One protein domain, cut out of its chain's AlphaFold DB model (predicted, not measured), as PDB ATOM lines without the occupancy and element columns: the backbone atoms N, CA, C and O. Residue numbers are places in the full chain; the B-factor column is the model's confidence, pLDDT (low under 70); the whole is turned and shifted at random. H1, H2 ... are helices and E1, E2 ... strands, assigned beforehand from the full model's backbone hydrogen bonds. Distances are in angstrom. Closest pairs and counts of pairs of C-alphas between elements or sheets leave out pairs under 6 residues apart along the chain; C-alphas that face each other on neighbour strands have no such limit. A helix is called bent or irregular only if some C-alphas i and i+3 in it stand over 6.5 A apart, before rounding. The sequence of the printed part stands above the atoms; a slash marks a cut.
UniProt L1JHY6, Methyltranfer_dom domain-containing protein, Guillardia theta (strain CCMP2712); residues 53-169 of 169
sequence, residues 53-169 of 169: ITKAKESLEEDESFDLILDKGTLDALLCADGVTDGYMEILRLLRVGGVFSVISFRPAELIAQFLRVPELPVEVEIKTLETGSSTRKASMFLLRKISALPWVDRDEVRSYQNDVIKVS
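This is residues 53 to 169 of the 169 residues of the protein "Methyltranfer_dom domain-containing protein" of Guillardia theta (strain CCMP2712) (UniProt L1JHY6). A twisted four-stranded sheet is a wall, with H3 and H4 over one face and no named helix over the other. H5 packs on H3 and H4, away from the sheet, H1 packs on H3, and the turn of the E3 and E4 hairpin makes one end of the longest axis. The printed part has 117 residues with five named helices and four strands, ordered H1 E1 H2 H3 E2 H4 E3 E4 H5; the mixed sheet runs E1 E2 E4 E3, and the class is mixed. It is compact, radius of gyration of the C-alphas 13.9 A, spanning 43 by 30 by 24 A.

E1 is residues 66 to 72, E2 95 to 105 (19.4 A, bends by 119 degrees at 98), E4 139 to 146 (22.7 A) and E3 123 to 130 (21.7 A). H1 is 53 to 58, from C-alpha 53 at (146.553, 187.633, 196.499), and irregular: C-alphas 54 and 57 are 8.6 A apart. H2 is 74 to 78, H3 84 to 94 (15.3 A), H4 109 to 116, and H5 155 to 167 (18.3 A), ending at C-alpha 167 (164.166, 174.485, 204.695).

E1 and E2 are parallel (N 71 to O 102, 2.8 A); E2 and E4 (N 101 to O 144, 2.8 A) and E4 and E3 (N 126 to O 143, 2.9 A) are antiparallel. E1, H2 H3, E2 is a strand-helix-strand unit, parallel neighbours with helices between; E2, H4, E3 is a split one, with E4 between its strands; both crossovers are right-handed. On the same face, in two layers, sheet and helices, H4 runs along E4 at 23 degrees on the local plane, height 8.6 A, and H3, height 11.3 A, only just stands up, rising 41 degrees. H2 only grazes the sheet. H3, the hub, touches H1 (closest C-alphas Thr 54 and Gly 87, 3.9 A), H5 (Thr 85 and Arg 159, 5.6 A; steep tilt of 49 degrees, opposite ways) and, only just and only at the corner, H2 (Leu 78 and Val 84, 4.8 A; 3 pairs within 8 A). Residues 162 to 166 of H5 touch H4 (Phe 115 and Gln 162, 5.7 A; shallow tilt of 14 degrees, opposite ways). Every O i to N i+4 pair is within hydrogen-bond range in H2, H3, H4 and H5; H1 has 0 of 2, but 2 of 3 O i to N i+3 pairs.

The farthest C-alphas, Ser 135 and Trp 152, are 44.4 A apart. The printed part has no cut and no long link. Its mean pLDDT is 90.2; residues 132 to 137 and 169 are under 70.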
ATOM      1  N   ILE A  53     146.530 187.388 195.052       96.12
ATOM      2  CA  ILE A  53     146.553 187.633 196.499       96.12
ATOM      3  C   ILE A  53     147.903 188.185 196.979       96.12
ATOM      4  O   ILE A  53     147.941 188.897 197.977       96.12
ATOM      5  N   THR A  54     149.004 187.934 196.262       94.88
ATOM      6  CA  THR A  54     150.325 188.488 196.613       94.88
ATOM      7  C   THR A  54     150.414 190.001 196.383       94.88
ATOM      8  O   THR A  54     151.287 190.664 196.940       94.88
ATOM      9  N   LYS A  55     149.475 190.558 195.606       95.75
ATOM     10  CA  LYS A  55     149.352 191.983 195.267       95.75
ATOM     11  C   LYS A  55     147.933 192.495 195.508       95.75
ATOM     12  O   LYS A  55     147.448 193.378 194.803       95.75
ATOM     13  N   ALA A  56     147.251 191.949 196.517       96.56
ATOM     14  CA  ALA A  56     145.821 192.173 196.698       96.56
ATOM     15  C   ALA A  56     145.435 193.650 196.848       96.56
ATOM     16  O   ALA A  56     144.316 194.010 196.503       96.56
ATOM     17  N   LYS A  57     146.340 194.521 197.314       95.38
ATOM     18  CA  LYS A  57     146.123 195.974 197.399       95.38
ATOM     19  C   LYS A  57     145.700 196.618 196.070       95.38
ATOM     20  O   LYS A  57     145.012 197.629 196.118       95.38
ATOM     21  N   GLU A  58     146.070 196.043 194.920       96.00
ATOM     22  CA  GLU A  58     145.695 196.549 193.587       96.00
ATOM     23  C   GLU A  58     144.203 196.350 193.265       96.00
ATOM     24  O   GLU A  58     143.609 197.194 192.600       96.00
ATOM     25  N   SER A  59     143.589 195.267 193.756       96.88
ATOM     26  CA  SER A  59     142.170 194.941 193.511       96.88
ATOM     27  C   SER A  59     141.279 195.112 194.750       96.88
ATOM     28  O   SER A  59     140.058 195.187 194.636       96.88
ATOM     29  N   LEU A  60     141.877 195.131 195.944       97.31
ATOM     30  CA  LEU A  60     141.236 195.199 197.258       97.31
ATOM     31  C   LEU A  60     141.962 196.239 198.126       97.31
ATOM     32  O   LEU A  60     142.824 195.922 198.958       97.31
ATOM     33  N   GLU A  61     141.606 197.501 197.908       96.31
ATOM     34  CA  GLU A  61     142.287 198.657 198.496       96.31
ATOM     35  C   GLU A  61     142.055 198.796 200.007       96.31
ATOM     36  O   GLU A  61     142.952 199.229 200.732       96.31
ATOM     37  N   GLU A  62     140.874 198.419 200.498       96.88
ATOM     38  CA  GLU A  62     140.482 198.623 201.893       96.88
ATOM     39  C   GLU A  62     141.164 197.623 202.833       96.88
ATOM     40  O   GLU A  62     141.020 196.402 202.701       96.88
ATOM     41  N   ASP A  63     141.893 198.158 203.811       96.88
ATOM     42  CA  ASP A  63     142.442 197.381 204.918       96.88
ATOM     43  C   ASP A  63     141.315 196.990 205.883       96.88
ATOM     44  O   ASP A  63     140.314 197.693 206.005       96.88
ATOM     45  N   GLU A  64     141.487 195.876 206.595       97.38
ATOM     46  CA  GLU A  64     140.563 195.438 207.651       97.38
ATOM     47  C   GLU A  64     139.092 195.310 207.205       97.38
ATOM     48  O   GLU A  64     138.157 195.516 207.980       97.38
ATOM     49  N   SER A  65     138.882 194.927 205.947       97.25
ATOM     50  CA  SER A  65     137.579 194.854 205.280       97.25
ATOM     51  C   SER A  65     136.847 193.516 205.467       97.25
ATOM     52  O   SER A  65     135.667 193.406 205.128       97.25
ATOM     53  N   PHE A  66     137.496 192.491 206.040       98.25
ATOM     54  CA  PHE A  66     136.904 191.154 206.186       98.25
ATOM     55  C   PHE A  66     136.893 190.619 207.623       98.25
ATOM     56  O   PHE A  66     137.918 190.573 208.302       98.25
ATOM     57  N   ASP A  67     135.730 190.109 208.050       98.06
ATOM     58  CA  ASP A  67     135.553 189.348 209.300       98.06
ATOM     59  C   ASP A  67     136.159 187.939 209.237       98.06
ATOM     60  O   ASP A  67     136.657 187.411 210.232       98.06
ATOM     61  N   LEU A  68     136.042 187.307 208.067       98.19
ATOM     62  CA  LEU A  68     136.401 185.917 207.824       98.19
ATOM     63  C   LEU A  68     137.003 185.787 206.430       98.19
ATOM     64  O   LEU A  68     136.380 186.181 205.436       98.19
ATOM     65  N   ILE A  69     138.182 185.182 206.354       98.44
ATOM     66  CA  ILE A  69     138.811 184.773 205.103       98.44
ATOM     67  C   ILE A  69     138.946 183.250 205.124       98.44
ATOM     68  O   ILE A  69     139.444 182.681 206.092       98.44
ATOM     69  N   LEU A  70     138.460 182.589 204.076       97.88
ATOM     70  CA  LEU A  70     138.522 181.141 203.918       97.88
ATOM     71  C   LEU A  70     139.495 180.785 202.804       97.88
ATOM     72  O   LEU A  70     139.351 181.275 201.685       97.88
ATOM     73  N   ASP A  71     140.419 179.891 203.115       95.25
ATOM     74  CA  ASP A  71     141.360 179.296 202.183       95.25
ATOM     75  C   ASP A  71     141.202 177.772 202.190       95.25
ATOM     76  O   ASP A  71     141.230 177.111 203.233       95.25
ATOM     77  N   LYS A  72     141.039 177.210 200.993       89.38
ATOM     78  CA  LYS A  72     140.965 175.772 200.763       89.38
ATOM     79  C   LYS A  72     142.006 175.361 199.716       89.38
ATOM     80  O   LYS A  72     141.647 174.918 198.623       89.38
ATOM     81  N   GLY A  73     143.279 175.481 200.086       84.56
ATOM     82  CA  GLY A  73     144.434 174.985 199.330       84.56
ATOM     83  C   GLY A  73     145.229 176.050 198.567       84.56
ATOM     84  O   GLY A  73     146.211 175.713 197.911       84.56
ATOM     85  N   THR A  74     144.859 177.325 198.654       87.31
ATOM     86  CA  THR A  74     145.610 178.442 198.075       87.31
ATOM     87  C   THR A  74     146.923 178.674 198.807       87.31
ATOM     88  O   THR A  74     147.941 178.829 198.140       87.31
ATOM     89  N   LEU A  75     146.962 178.614 200.144       88.88
ATOM     90  CA  LEU A  75     148.229 178.674 200.879       88.88
ATOM     91  C   LEU A  75     149.145 177.505 200.499       88.88
ATOM     92  O   LEU A  75     150.341 177.704 200.323       88.88
ATOM     93  N   ASP A  76     148.594 176.305 200.289       87.06
ATOM     94  CA  ASP A  76     149.372 175.147 199.830       87.06
ATOM     95  C   ASP A  76     149.996 175.388 198.446       87.06
ATOM     96  O   ASP A  76     151.122 174.945 198.204       87.06
ATOM     97  N   ALA A  77     149.282 176.079 197.551       86.69
ATOM     98  CA  ALA A  77     149.779 176.465 196.233       86.69
ATOM     99  C   ALA A  77     150.839 177.568 196.331       86.69
ATOM    100  O   ALA A  77     151.896 177.460 195.712       86.69
ATOM    101  N   LEU A  78     150.596 178.583 197.164       86.56
ATOM    102  CA  LEU A  78     151.552 179.654 197.420       86.56
ATOM    103  C   LEU A  78     152.832 179.134 198.066       86.56
ATOM    104  O   LEU A  78     153.884 179.624 197.713       86.56
ATOM    105  N   LEU A  79     152.778 178.131 198.945       86.12
ATOM    106  CA  LEU A  79     153.967 177.498 199.535       86.12
ATOM    107  C   LEU A  79     154.837 176.749 198.513       86.12
ATOM    108  O   LEU A  79     155.993 176.460 198.798       86.12
ATOM    109  N   CYS A  80     154.287 176.362 197.359       79.69
ATOM    110  CA  CYS A  80     155.083 175.827 196.247       79.69
ATOM    111  C   CYS A  80     155.736 176.930 195.403       79.69
ATOM    112  O   CYS A  80     156.578 176.621 194.563       79.69
ATOM    113  N   ALA A  81     155.307 178.179 195.574       76.00
ATOM    114  CA  ALA A  81     155.765 179.336 194.824       76.00
ATOM    115  C   ALA A  81     156.497 180.321 195.752       76.00
ATOM    116  O   ALA A  81     156.324 180.316 196.967       76.00
ATOM    117  N   ASP A  82     157.277 181.241 195.196       77.25
ATOM    118  CA  ASP A  82     157.992 182.253 195.993       77.25
ATOM    119  C   ASP A  82     157.096 183.457 196.376       77.25
ATOM    120  O   ASP A  82     157.539 184.601 196.372       77.25
ATOM    121  N   GLY A  83     155.809 183.222 196.671       84.75
ATOM    122  CA  GLY A  83     154.801 184.277 196.904       84.75
ATOM    123  C   GLY A  83     154.057 184.187 198.237       84.75
ATOM    124  O   GLY A  83     153.192 185.012 198.531       84.75
ATOM    125  N   VAL A  84     154.362 183.178 199.054       88.94
ATOM    126  CA  VAL A  84     153.583 182.876 200.259       88.94
ATOM    127  C   VAL A  84     153.646 183.982 201.316       88.94
ATOM    128  O   VAL A  84     152.623 184.288 201.923       88.94
ATOM    129  N   THR A  85     154.799 184.632 201.498       92.50
ATOM    130  CA  THR A  85     154.945 185.738 202.454       92.50
ATOM    131  C   THR A  85     154.081 186.925 202.058       92.50
ATOM    132  O   THR A  85     153.333 187.445 202.881       92.50
ATOM    133  N   ASP A  86     154.138 187.332 200.791       93.44
ATOM    134  CA  ASP A  86     153.384 188.486 200.306       93.44
ATOM    135  C   ASP A  86     151.879 188.230 200.355       93.44
ATOM    136  O   ASP A  86     151.135 189.060 200.880       93.44
ATOM    137  N   GLY A  87     151.438 187.042 199.928       94.81
ATOM    138  CA  GLY A  87     150.042 186.631 200.069       94.81
ATOM    139  C   GLY A  87     149.591 186.603 201.532       94.81
ATOM    140  O   GLY A  87     148.514 187.098 201.857       94.81
ATOM    141  N   TYR A  88     150.420 186.084 202.438       95.06
ATOM    142  CA  TYR A  88     150.094 186.033 203.860       95.06
ATOM    143  C   TYR A  88     149.975 187.429 204.488       95.06
ATOM    144  O   TYR A  88     149.016 187.699 205.216       95.06
ATOM    145  N   MET A  89     150.886 188.345 204.156       95.44
ATOM    146  CA  MET A  89     150.828 189.728 204.634       95.44
ATOM    147  C   MET A  89     149.589 190.465 204.112       95.44
ATOM    148  O   MET A  89     148.947 191.190 204.874       95.44
ATOM    149  N   GLU A  90     149.197 190.243 202.855       96.88
ATOM    150  CA  GLU A  90     147.959 190.806 202.305       96.88
ATOM    151  C   GLU A  90     146.708 190.227 202.982       96.88
ATOM    152  O   GLU A  90     145.787 190.976 203.310       96.88
ATOM    153  N   ILE A  91     146.683 188.926 203.289       97.19
ATOM    154  CA  ILE A  91     145.589 188.308 204.054       97.19
ATOM    155  C   ILE A  91     145.439 188.974 205.428       97.19
ATOM    156  O   ILE A  91     144.325 189.322 205.820       97.19
ATOM    157  N   LEU A  92     146.540 189.202 206.151       96.94
ATOM    158  CA  LEU A  92     146.493 189.866 207.458       96.94
ATOM    159  C   LEU A  92     146.137 191.359 207.370       96.94
ATOM    160  O   LEU A  92     145.528 191.895 208.301       96.94
ATOM    161  N   ARG A  93     146.503 192.036 206.276       97.00
ATOM    162  CA  ARG A  93     146.096 193.422 206.000       97.00
ATOM    163  C   ARG A  93     144.584 193.517 205.797       97.00
ATOM    164  O   ARG A  93     143.939 194.379 206.385       97.00
ATOM    165  N   LEU A  94     144.029 192.619 204.987       98.06
ATOM    166  CA  LEU A  94     142.606 192.560 204.643       98.06
ATOM    167  C   LEU A  94     141.726 192.097 205.813       98.06
ATOM    168  O   LEU A  94     140.567 192.494 205.926       98.06
ATOM    169  N   LEU A  95     142.255 191.253 206.699       98.31
ATOM    170  CA  LEU A  95     141.527 190.768 207.864       98.31
ATOM    171  C   LEU A  95     141.428 191.860 208.934       98.31
ATOM    172  O   LEU A  95     142.435 192.448 209.334       98.31
ATOM    173  N   ARG A  96     140.227 192.117 209.453       97.94
ATOM    174  CA  ARG A  96     140.069 193.064 210.565       97.94
ATOM    175  C   ARG A  96     140.623 192.521 211.874       97.94
ATOM    176  O   ARG A  96     140.733 191.306 212.060       97.94
ATOM    177  N   VAL A  97     140.868 193.408 212.835       98.19
ATOM    178  CA  VAL A  97     141.142 192.985 214.214       98.19
ATOM    179  C   VAL A  97     139.975 192.149 214.760       98.19
ATOM    180  O   VAL A  97     138.795 192.494 214.626       98.19
ATOM    181  N   GLY A  98     140.312 191.003 215.345       98.12
ATOM    182  CA  GLY A  98     139.372 189.989 215.817       98.12
ATOM    183  C   GLY A  98     138.804 189.087 214.717       98.12
ATOM    184  O   GLY A  98     138.104 188.126 215.048       98.12
ATOM    185  N   GLY A  99     139.093 189.366 213.443       98.31
ATOM    186  CA  GLY A  99     138.728 188.515 212.316       98.31
ATOM    187  C   GLY A  99     139.498 187.193 212.313       98.31
ATOM    188  O   GLY A  99     140.499 187.031 213.021       98.31
ATOM    189  N   VAL A 100     139.009 186.236 211.523       98.31
ATOM    190  CA  VAL A 100     139.592 184.891 211.411       98.31
ATOM    191  C   VAL A 100     140.006 184.577 209.976       98.31
ATOM    192  O   VAL A 100     139.225 184.737 209.042       98.31
ATOM    193  N   PHE A 101     141.218 184.062 209.807       98.12
ATOM    194  CA  PHE A 101     141.663 183.386 208.597       98.12
ATOM    195  C   PHE A 101     141.630 181.874 208.835       98.12
ATOM    196  O   PHE A 101     142.296 181.364 209.734       98.12
ATOM    197  N   SER A 102     140.811 181.160 208.066       97.31
ATOM    198  CA  SER A 102     140.671 179.707 208.159       97.31
ATOM    199  C   SER A 102     141.337 179.048 206.965       97.31
ATOM    200  O   SER A 102     140.882 179.232 205.837       97.31
ATOM    201  N   VAL A 103     142.348 178.224 207.220       95.94
ATOM    202  CA  VAL A 103     143.074 177.471 206.190       95.94
ATOM    203  C   VAL A 103     142.744 175.998 206.320       95.94
ATOM    204  O   VAL A 103     142.879 175.431 207.402       95.94
ATOM    205  N   ILE A 104     142.351 175.361 205.224       93.62
ATOM    206  CA  ILE A 104     142.273 173.903 205.122       93.62
ATOM    207  C   ILE A 104     143.453 173.434 204.276       93.62
ATOM    208  O   ILE A 104     143.544 173.789 203.101       93.62
ATOM    209  N   SER A 105     144.327 172.620 204.867       91.19
ATOM    210  CA  SER A 105     145.535 172.113 204.214       91.19
ATOM    211  C   SER A 105     145.659 170.596 204.342       91.19
ATOM    212  O   SER A 105     145.204 169.982 205.316       91.19
ATOM    213  N   PHE A 106     146.296 169.995 203.337       89.06
ATOM    214  CA  PHE A 106     146.679 168.579 203.317       89.06
ATOM    215  C   PHE A 106     148.179 168.364 203.581       89.06
ATOM    216  O   PHE A 106     148.652 167.226 203.516       89.06
ATOM    217  N   ARG A 107     148.937 169.434 203.851       88.12
ATOM    218  CA  ARG A 107     150.358 169.374 204.223       88.12
ATOM    219  C   ARG A 107     150.531 168.967 205.697       88.12
ATOM    220  O   ARG A 107     149.560 169.017 206.458       88.12
ATOM    221  N   PRO A 108     151.749 168.560 206.122       89.56
ATOM    222  CA  PRO A 108     152.049 168.311 207.531       89.56
ATOM    223  C   PRO A 108     151.615 169.487 208.409       89.56
ATOM    224  O   PRO A 108     151.889 170.645 208.084       89.56
ATOM    225  N   ALA A 109     150.906 169.199 209.501       91.00
ATOM    226  CA  ALA A 109     150.236 170.247 210.259       91.00
ATOM    227  C   ALA A 109     151.229 171.175 210.965       91.00
ATOM    228  O   ALA A 109     150.996 172.376 211.079       91.00
ATOM    229  N   GLU A 110     152.354 170.613 211.394       89.50
ATOM    230  CA  GLU A 110     153.449 171.307 212.054       89.50
ATOM    231  C   GLU A 110     154.081 172.356 211.132       89.50
ATOM    232  O   GLU A 110     154.307 173.482 211.572       89.50
ATOM    233  N   LEU A 111     154.272 172.023 209.850       89.56
ATOM    234  CA  LEU A 111     154.809 172.940 208.842       89.56
ATOM    235  C   LEU A 111     153.902 174.167 208.679       89.56
ATOM    236  O   LEU A 111     154.357 175.304 208.796       89.56
ATOM    237  N   ILE A 112     152.601 173.945 208.461       92.19
ATOM    238  CA  ILE A 112     151.640 175.046 208.299       92.19
ATOM    239  C   ILE A 112     151.523 175.866 209.589       92.19
ATOM    240  O   ILE A 112     151.479 177.093 209.544       92.19
ATOM    241  N   ALA A 113     151.510 175.211 210.751       92.19
ATOM    242  CA  ALA A 113     151.428 175.897 212.034       92.19
ATOM    243  C   ALA A 113     152.628 176.816 212.285       92.19
ATOM    244  O   ALA A 113     152.434 177.940 212.744       92.19
ATOM    245  N   GLN A 114     153.849 176.356 211.993       90.88
ATOM    246  CA  GLN A 114     155.059 177.173 212.119       90.88
ATOM    247  C   GLN A 114     155.035 178.342 211.137       90.88
ATOM    248  O   GLN A 114     155.290 179.473 211.536       90.88
ATOM    249  N   PHE A 115     154.630 178.095 209.890       90.19
ATOM    250  CA  PHE A 115     154.507 179.138 208.878       90.19
ATOM    251  C   PHE A 115     153.549 180.270 209.293       90.19
ATOM    252  O   PHE A 115     153.830 181.447 209.068       90.19
ATOM    253  N   LEU A 116     152.415 179.913 209.905       92.81
ATOM    254  CA  LEU A 116     151.400 180.867 210.354       92.81
ATOM    255  C   LEU A 116     151.785 181.587 211.662       92.81
ATOM    256  O   LEU A 116     151.282 182.675 211.925       92.81
ATOM    257  N   ARG A 117     152.672 181.018 212.487       93.00
ATOM    258  CA  ARG A 117     153.075 181.564 213.799       93.00
ATOM    259  C   ARG A 117     154.373 182.368 213.722       93.00
ATOM    260  O   ARG A 117     155.314 182.107 214.467       93.00
ATOM    261  N   VAL A 118     154.404 183.354 212.834       91.94
ATOM    262  CA  VAL A 118     155.512 184.315 212.764       91.94
ATOM    263  C   VAL A 118     155.512 185.152 214.056       91.94
ATOM    264  O   VAL A 118     154.495 185.798 214.323       91.94
ATOM    265  N   PRO A 119     156.583 185.127 214.875       89.56
ATOM    266  CA  PRO A 119     156.588 185.728 216.214       89.56
ATOM    267  C   PRO A 119     156.239 187.221 216.258       89.56
ATOM    268  O   PRO A 119     155.642 187.691 217.225       89.56
ATOM    269  N   GLU A 120     156.586 187.960 215.210       89.50
ATOM    270  CA  GLU A 120     156.394 189.406 215.091       89.50
ATOM    271  C   GLU A 120     154.951 189.776 214.709       89.50
ATOM    272  O   GLU A 120     154.554 190.942 214.799       89.50
ATOM    273  N   LEU A 121     154.147 188.799 214.273       94.31
ATOM    274  CA  LEU A 121     152.794 189.035 213.790       94.31
ATOM    275  C   LEU A 121     151.753 188.826 214.899       94.31
ATOM    276  O   LEU A 121     151.822 187.861 215.662       94.31
ATOM    277  N   PRO A 122     150.727 189.696 214.975       94.88
ATOM    278  CA  PRO A 122     149.725 189.665 216.030       94.88
ATOM    279  C   PRO A 122     148.650 188.612 215.725       94.88
ATOM    280  O   PRO A 122     147.494 188.941 215.432       94.88
ATOM    281  N   VAL A 123     149.031 187.335 215.769       96.25
ATOM    282  CA  VAL A 123     148.160 186.222 215.385       96.25
ATOM    283  C   VAL A 123     148.164 185.081 216.399       96.25
ATOM    284  O   VAL A 123     149.204 184.642 216.884       96.25
ATOM    285  N   GLU A 124     146.978 184.554 216.688       96.38
ATOM    286  CA  GLU A 124     146.794 183.319 217.454       96.38
ATOM    287  C   GLU A 124     146.329 182.207 216.519       96.38
ATOM    288  O   GLU A 124     145.414 182.417 215.725       96.38
ATOM    289  N   VAL A 125     146.931 181.018 216.612       96.44
ATOM    290  CA  VAL A 125     146.628 179.898 215.707       96.44
ATOM    291  C   VAL A 125     146.161 178.677 216.490       96.44
ATOM    292  O   VAL A 125     146.947 178.056 217.215       96.44
ATOM    293  N   GLU A 126     144.902 178.298 216.280       95.81
ATOM    294  CA  GLU A 126     144.305 177.036 216.725       95.81
ATOM    295  C   GLU A 126     144.312 176.019 215.571       95.81
ATOM    296  O   GLU A 126     144.063 176.373 214.420       95.81
ATOM    297  N   ILE A 127     144.588 174.746 215.868       95.06
ATOM    298  CA  ILE A 127     144.650 173.669 214.870       95.06
ATOM    299  C   ILE A 127     143.575 172.638 215.194       95.06
ATOM    300  O   ILE A 127     143.476 172.170 216.329       95.06
ATOM    301  N   LYS A 128     142.796 172.244 214.187       93.25
ATOM    302  CA  LYS A 128     141.798 171.177 214.272       93.25
ATOM    303  C   LYS A 128     142.081 170.123 213.216       93.25
ATOM    304  O   LYS A 128     142.145 170.428 212.028       93.25
ATOM    305  N   THR A 129     142.214 168.871 213.632       87.75
ATOM    306  CA  THR A 129     142.274 167.749 212.691       87.75
ATOM    307  C   THR A 129     140.885 167.501 212.118       87.75
ATOM    308  O   THR A 129     139.914 167.395 212.865       87.75
ATOM    309  N   LEU A 130     140.788 167.412 210.793       85.31
ATOM    310  CA  LEU A 130     139.552 167.068 210.107       85.31
ATOM    311  C   LEU A 130     139.546 165.573 209.788       85.31
ATOM    312  O   LEU A 130     140.446 165.057 209.119       85.31
ATOM    313  N   GLU A 131     138.502 164.884 210.238       74.69
ATOM    314  CA  GLU A 131     138.209 163.529 209.789       74.69
ATOM    315  C   GLU A 131     137.577 163.604 208.397       74.69
ATOM    316  O   GLU A 131     136.474 164.120 208.213       74.69
ATOM    317  N   THR A 132     138.301 163.130 207.389       65.06
ATOM    318  CA  THR A 132     137.767 162.984 206.038       65.06
ATOM    319  C   THR A 132     137.130 161.599 205.921       65.06
ATOM    320  O   THR A 132     137.648 160.611 206.435       65.06
ATOM    321  N   GLY A 133     135.985 161.497 205.239       62.12
ATOM    322  CA  GLY A 133     135.275 160.221 205.065       62.12
ATOM    323  C   GLY A 133     136.018 159.173 204.220       62.12
ATOM    324  O   GLY A 133     135.492 158.081 204.021       62.12
ATOM    325  N   SER A 134     137.218 159.481 203.705       58.72
ATOM    326  CA  SER A 134     138.083 158.541 202.988       58.72
ATOM    327  C   SER A 134     139.389 158.310 203.755       58.72
ATOM    328  O   SER A 134     140.079 159.230 204.185       58.72
ATOM    329  N   SER A 135     139.739 157.041 203.934       56.34
ATOM    330  CA  SER A 135     140.736 156.542 204.889       56.34
ATOM    331  C   SER A 135     142.209 156.855 204.578       56.34
ATOM    332  O   SER A 135     143.086 156.314 205.246       56.34
ATOM    333  N   THR A 136     142.529 157.699 203.591       60.28
ATOM    334  CA  THR A 136     143.913 157.822 203.089       60.28
ATOM    335  C   THR A 136     144.567 159.190 203.256       60.28
ATOM    336  O   THR A 136     145.795 159.251 203.199       60.28
ATOM    337  N   ARG A 137     143.830 160.286 203.504       64.19
ATOM    338  CA  ARG A 137     144.442 161.612 203.740       64.19
ATOM    339  C   ARG A 137     143.722 162.391 204.832       64.19
ATOM    340  O   ARG A 137     142.572 162.791 204.665       64.19
ATOM    341  N   LYS A 138     144.437 162.648 205.927       78.31
ATOM    342  CA  LYS A 138     144.002 163.561 206.988       78.31
ATOM    343  C   LYS A 138     144.220 164.996 206.514       78.31
ATOM    344  O   LYS A 138     145.303 165.312 206.029       78.31
ATOM    345  N   ALA A 139     143.200 165.836 206.644       88.62
ATOM    346  CA  ALA A 139     143.324 167.275 206.439       88.62
ATOM    347  C   ALA A 139     143.391 167.970 207.801       88.62
ATOM    348  O   ALA A 139     142.844 167.470 208.788       88.62
ATOM    349  N   SER A 140     144.034 169.130 207.851       93.06
ATOM    350  CA  SER A 140     144.061 169.982 209.039       93.06
ATOM    351  C   SER A 140     143.431 171.327 208.718       93.06
ATOM    352  O   SER A 140     143.639 171.882 207.639       93.06
ATOM    353  N   MET A 141     142.652 171.836 209.664       95.00
ATOM    354  CA  MET A 141     142.095 173.176 209.632       95.00
ATOM    355  C   MET A 141     142.836 174.051 210.635       95.00
ATOM    356  O   MET A 141     142.922 173.712 211.814       95.00
ATOM    357  N   PHE A 142     143.336 175.187 210.173       96.62
ATOM    358  CA  PHE A 142     144.011 176.191 210.983       96.62
ATOM    359  C   PHE A 142     143.082 177.382 211.114       96.62
ATOM    360  O   PHE A 142     142.623 177.917 210.107       96.62
ATOM    361  N   LEU A 143     142.797 177.782 212.346       97.31
ATOM    362  CA  LEU A 143     142.024 178.971 212.661       97.31
ATOM    363  C   LEU A 143     142.995 180.010 213.202       97.31
ATOM    364  O   LEU A 143     143.417 179.940 214.356       97.31
ATOM    365  N   LEU A 144     143.361 180.949 212.341       97.75
ATOM    366  CA  LEU A 144     144.201 182.077 212.691       97.75
ATOM    367  C   LEU A 144     143.320 183.269 213.060       97.75
ATOM    368  O   LEU A 144     142.506 183.711 212.254       97.75
ATOM    369  N   ARG A 145     143.487 183.815 214.261       98.19
ATOM    370  CA  ARG A 145     142.807 185.031 214.716       98.19
ATOM    371  C   ARG A 145     143.796 186.188 214.765       98.19
ATOM    372  O   ARG A 145     144.817 186.084 215.435       98.19
ATOM    373  N   LYS A 146     143.463 187.304 214.111       97.88
ATOM    374  CA  LYS A 146     144.232 188.553 214.221       97.88
ATOM    375  C   LYS A 146     143.864 189.261 215.523       97.88
ATOM    376  O   LYS A 146     142.701 189.616 215.715       97.88
ATOM    377  N   ILE A 147     144.829 189.455 216.418       97.62
ATOM    378  CA  ILE A 147     144.578 189.968 217.780       97.62
ATOM    379  C   ILE A 147     144.750 191.484 217.910       97.62
ATOM    380  O   ILE A 147     144.117 192.097 218.765       97.62
ATOM    381  N   SER A 148     145.530 192.111 217.031       96.50
ATOM    382  CA  SER A 148     145.672 193.568 216.955       96.50
ATOM    383  C   SER A 148     145.898 194.030 215.519       96.50
ATOM    384  O   SER A 148     146.067 193.213 214.609       96.50
ATOM    385  N   ALA A 149     145.907 195.349 215.313       93.19
ATOM    386  CA  ALA A 149     146.379 195.928 214.061       93.19
ATOM    387  C   ALA A 149     147.814 195.459 213.780       93.19
ATOM    388  O   ALA A 149     148.571 195.176 214.716       93.19
ATOM    389  N   LEU A 150     148.167 195.358 212.497       90.19
ATOM    390  CA  LEU A 150     149.516 194.973 212.098       90.19
ATOM    391  C   LEU A 150     150.516 196.036 212.583       90.19
ATOM    392  O   LEU A 150     150.329 197.215 212.270       90.19
ATOM    393  N   PRO A 151     151.561 195.654 213.337       86.81
ATOM    394  CA  PRO A 151     152.662 196.562 213.603       86.81
ATOM    395  C   PRO A 151     153.418 196.863 212.303       86.81
ATOM    396  O   PRO A 151     153.229 196.201 211.279       86.81
ATOM    397  N   TRP A 152     154.303 197.860 212.339       84.94
ATOM    398  CA  TRP A 152     155.327 197.943 211.304       84.94
ATOM    399  C   TRP A 152     156.233 196.716 211.447       84.94
ATOM    400  O   TRP A 152     156.814 196.507 212.510       84.94
ATOM    401  N   VAL A 153     156.302 195.902 210.398       80.50
ATOM    402  CA  VAL A 153     157.120 194.687 210.334       80.50
ATOM    403  C   VAL A 153     157.825 194.681 208.990       80.50
ATOM    404  O   VAL A 153     157.202 194.964 207.961       80.50
ATOM    405  N   ASP A 154     159.115 194.363 209.000       86.69
ATOM    406  CA  ASP A 154     159.875 194.184 207.774       86.69
ATOM    407  C   ASP A 154     159.421 192.892 207.073       86.69
ATOM    408  O   ASP A 154     159.506 191.793 207.626       86.69
ATOM    409  N   ARG A 155     158.918 193.014 205.839       88.00
ATOM    410  CA  ARG A 155     158.491 191.847 205.050       88.00
ATOM    411  C   ARG A 155     159.657 190.892 204.786       88.00
ATOM    412  O   ARG A 155     159.413 189.695 204.649       88.00
ATOM    413  N   ASP A 156     160.893 191.387 204.736       89.00
ATOM    414  CA  ASP A 156     162.074 190.546 204.541       89.00
ATOM    415  C   ASP A 156     162.392 189.697 205.779       89.00
ATOM    416  O   ASP A 156     162.821 188.551 205.635       89.00
ATOM    417  N   GLU A 157     162.096 190.192 206.983       89.19
ATOM    418  CA  GLU A 157     162.220 189.422 208.227       89.19
ATOM    419  C   GLU A 157     161.203 188.273 208.263       89.19
ATOM    420  O   GLU A 157     161.577 187.113 208.462       89.19
ATOM    421  N   VAL A 158     159.936 188.568 207.942       90.38
ATOM    422  CA  VAL A 158     158.877 187.549 207.817       90.38
ATOM    423  C   VAL A 158     159.255 186.504 206.766       90.38
ATOM    424  O   VAL A 158     159.132 185.300 207.007       90.38
ATOM    425  N   ARG A 159     159.750 186.952 205.607       91.69
ATOM    426  CA  ARG A 159     160.186 186.072 204.517       91.69
ATOM    427  C   ARG A 159     161.352 185.189 204.951       91.69
ATOM    428  O   ARG A 159     161.346 183.997 204.653       91.69
ATOM    429  N   SER A 160     162.333 185.740 205.666       90.75
ATOM    430  CA  SER A 160     163.469 184.976 206.192       90.75
ATOM    431  C   SER A 160     163.004 183.883 207.149       90.75
ATOM    432  O   SER A 160     163.362 182.722 206.957       90.75
ATOM    433  N   TYR A 161     162.152 184.229 208.119       90.81
ATOM    434  CA  TYR A 161     161.592 183.270 209.070       90.81
ATOM    435  C   TYR A 161     160.860 182.127 208.355       90.81
ATOM    436  O   TYR A 161     161.114 180.948 208.602       90.81
ATOM    437  N   GLN A 162     159.974 182.470 207.420       89.56
ATOM    438  CA  GLN A 162     159.182 181.486 206.684       89.56
ATOM    439  C   GLN A 162     160.039 180.597 205.773       89.56
ATOM    440  O   GLN A 162     159.791 179.394 205.683       89.56
ATOM    441  N   ASN A 163     161.082 181.148 205.151       88.62
ATOM    442  CA  ASN A 163     162.043 180.368 204.373       88.62
ATOM    443  C   ASN A 163     162.821 179.376 205.241       88.62
ATOM    444  O   ASN A 163     163.086 178.257 204.802       88.62
ATOM    445  N   ASP A 164     163.186 179.764 206.461       88.50
ATOM    446  CA  ASP A 164     163.874 178.868 207.386       88.50
ATOM    447  C   ASP A 164     162.962 177.723 207.836       88.50
ATOM    448  O   ASP A 164     163.415 176.580 207.858       88.50
ATOM    449  N   VAL A 165     161.670 177.988 208.067       86.50
ATOM    450  CA  VAL A 165     160.654 176.948 208.327       86.50
ATOM    451  C   VAL A 165     160.556 175.950 207.166       86.50
ATOM    452  O   VAL A 165     160.531 174.744 207.399       86.50
ATOM    453  N   ILE A 166     160.543 176.423 205.915       82.75
ATOM    454  CA  ILE A 166     160.441 175.551 204.730       82.75
ATOM    455  C   ILE A 166     161.708 174.699 204.538       82.75
ATOM    456  O   ILE A 166     161.619 173.548 204.119       82.75
ATOM    457  N   LYS A 167     162.899 175.228 204.844       82.31
ATOM    458  CA  LYS A 167     164.166 174.485 204.695       82.31
ATOM    459  C   LYS A 167     164.325 173.329 205.684       82.31
ATOM    460  O   LYS A 167     165.099 172.414 205.407       82.31
ATOM    461  N   VAL A 168     163.675 173.401 206.847       75.50
ATOM    462  CA  VAL A 168     163.807 172.404 207.926       75.50
ATOM    463  C   VAL A 168     162.696 171.344 207.928       75.50
ATOM    464  O   VAL A 168     162.733 170.448 208.772       75.50
ATOM    465  N   SER A 169     161.731 171.439 207.007       64.31
ATOM    466  CA  SER A 169     160.595 170.517 206.843       64.31
ATOM    467  C   SER A 169     160.786 169.526 205.702       64.31
ATOM    468  O   SER A 169     160.392 168.352 205.876       64.31
TER     469      SER A 169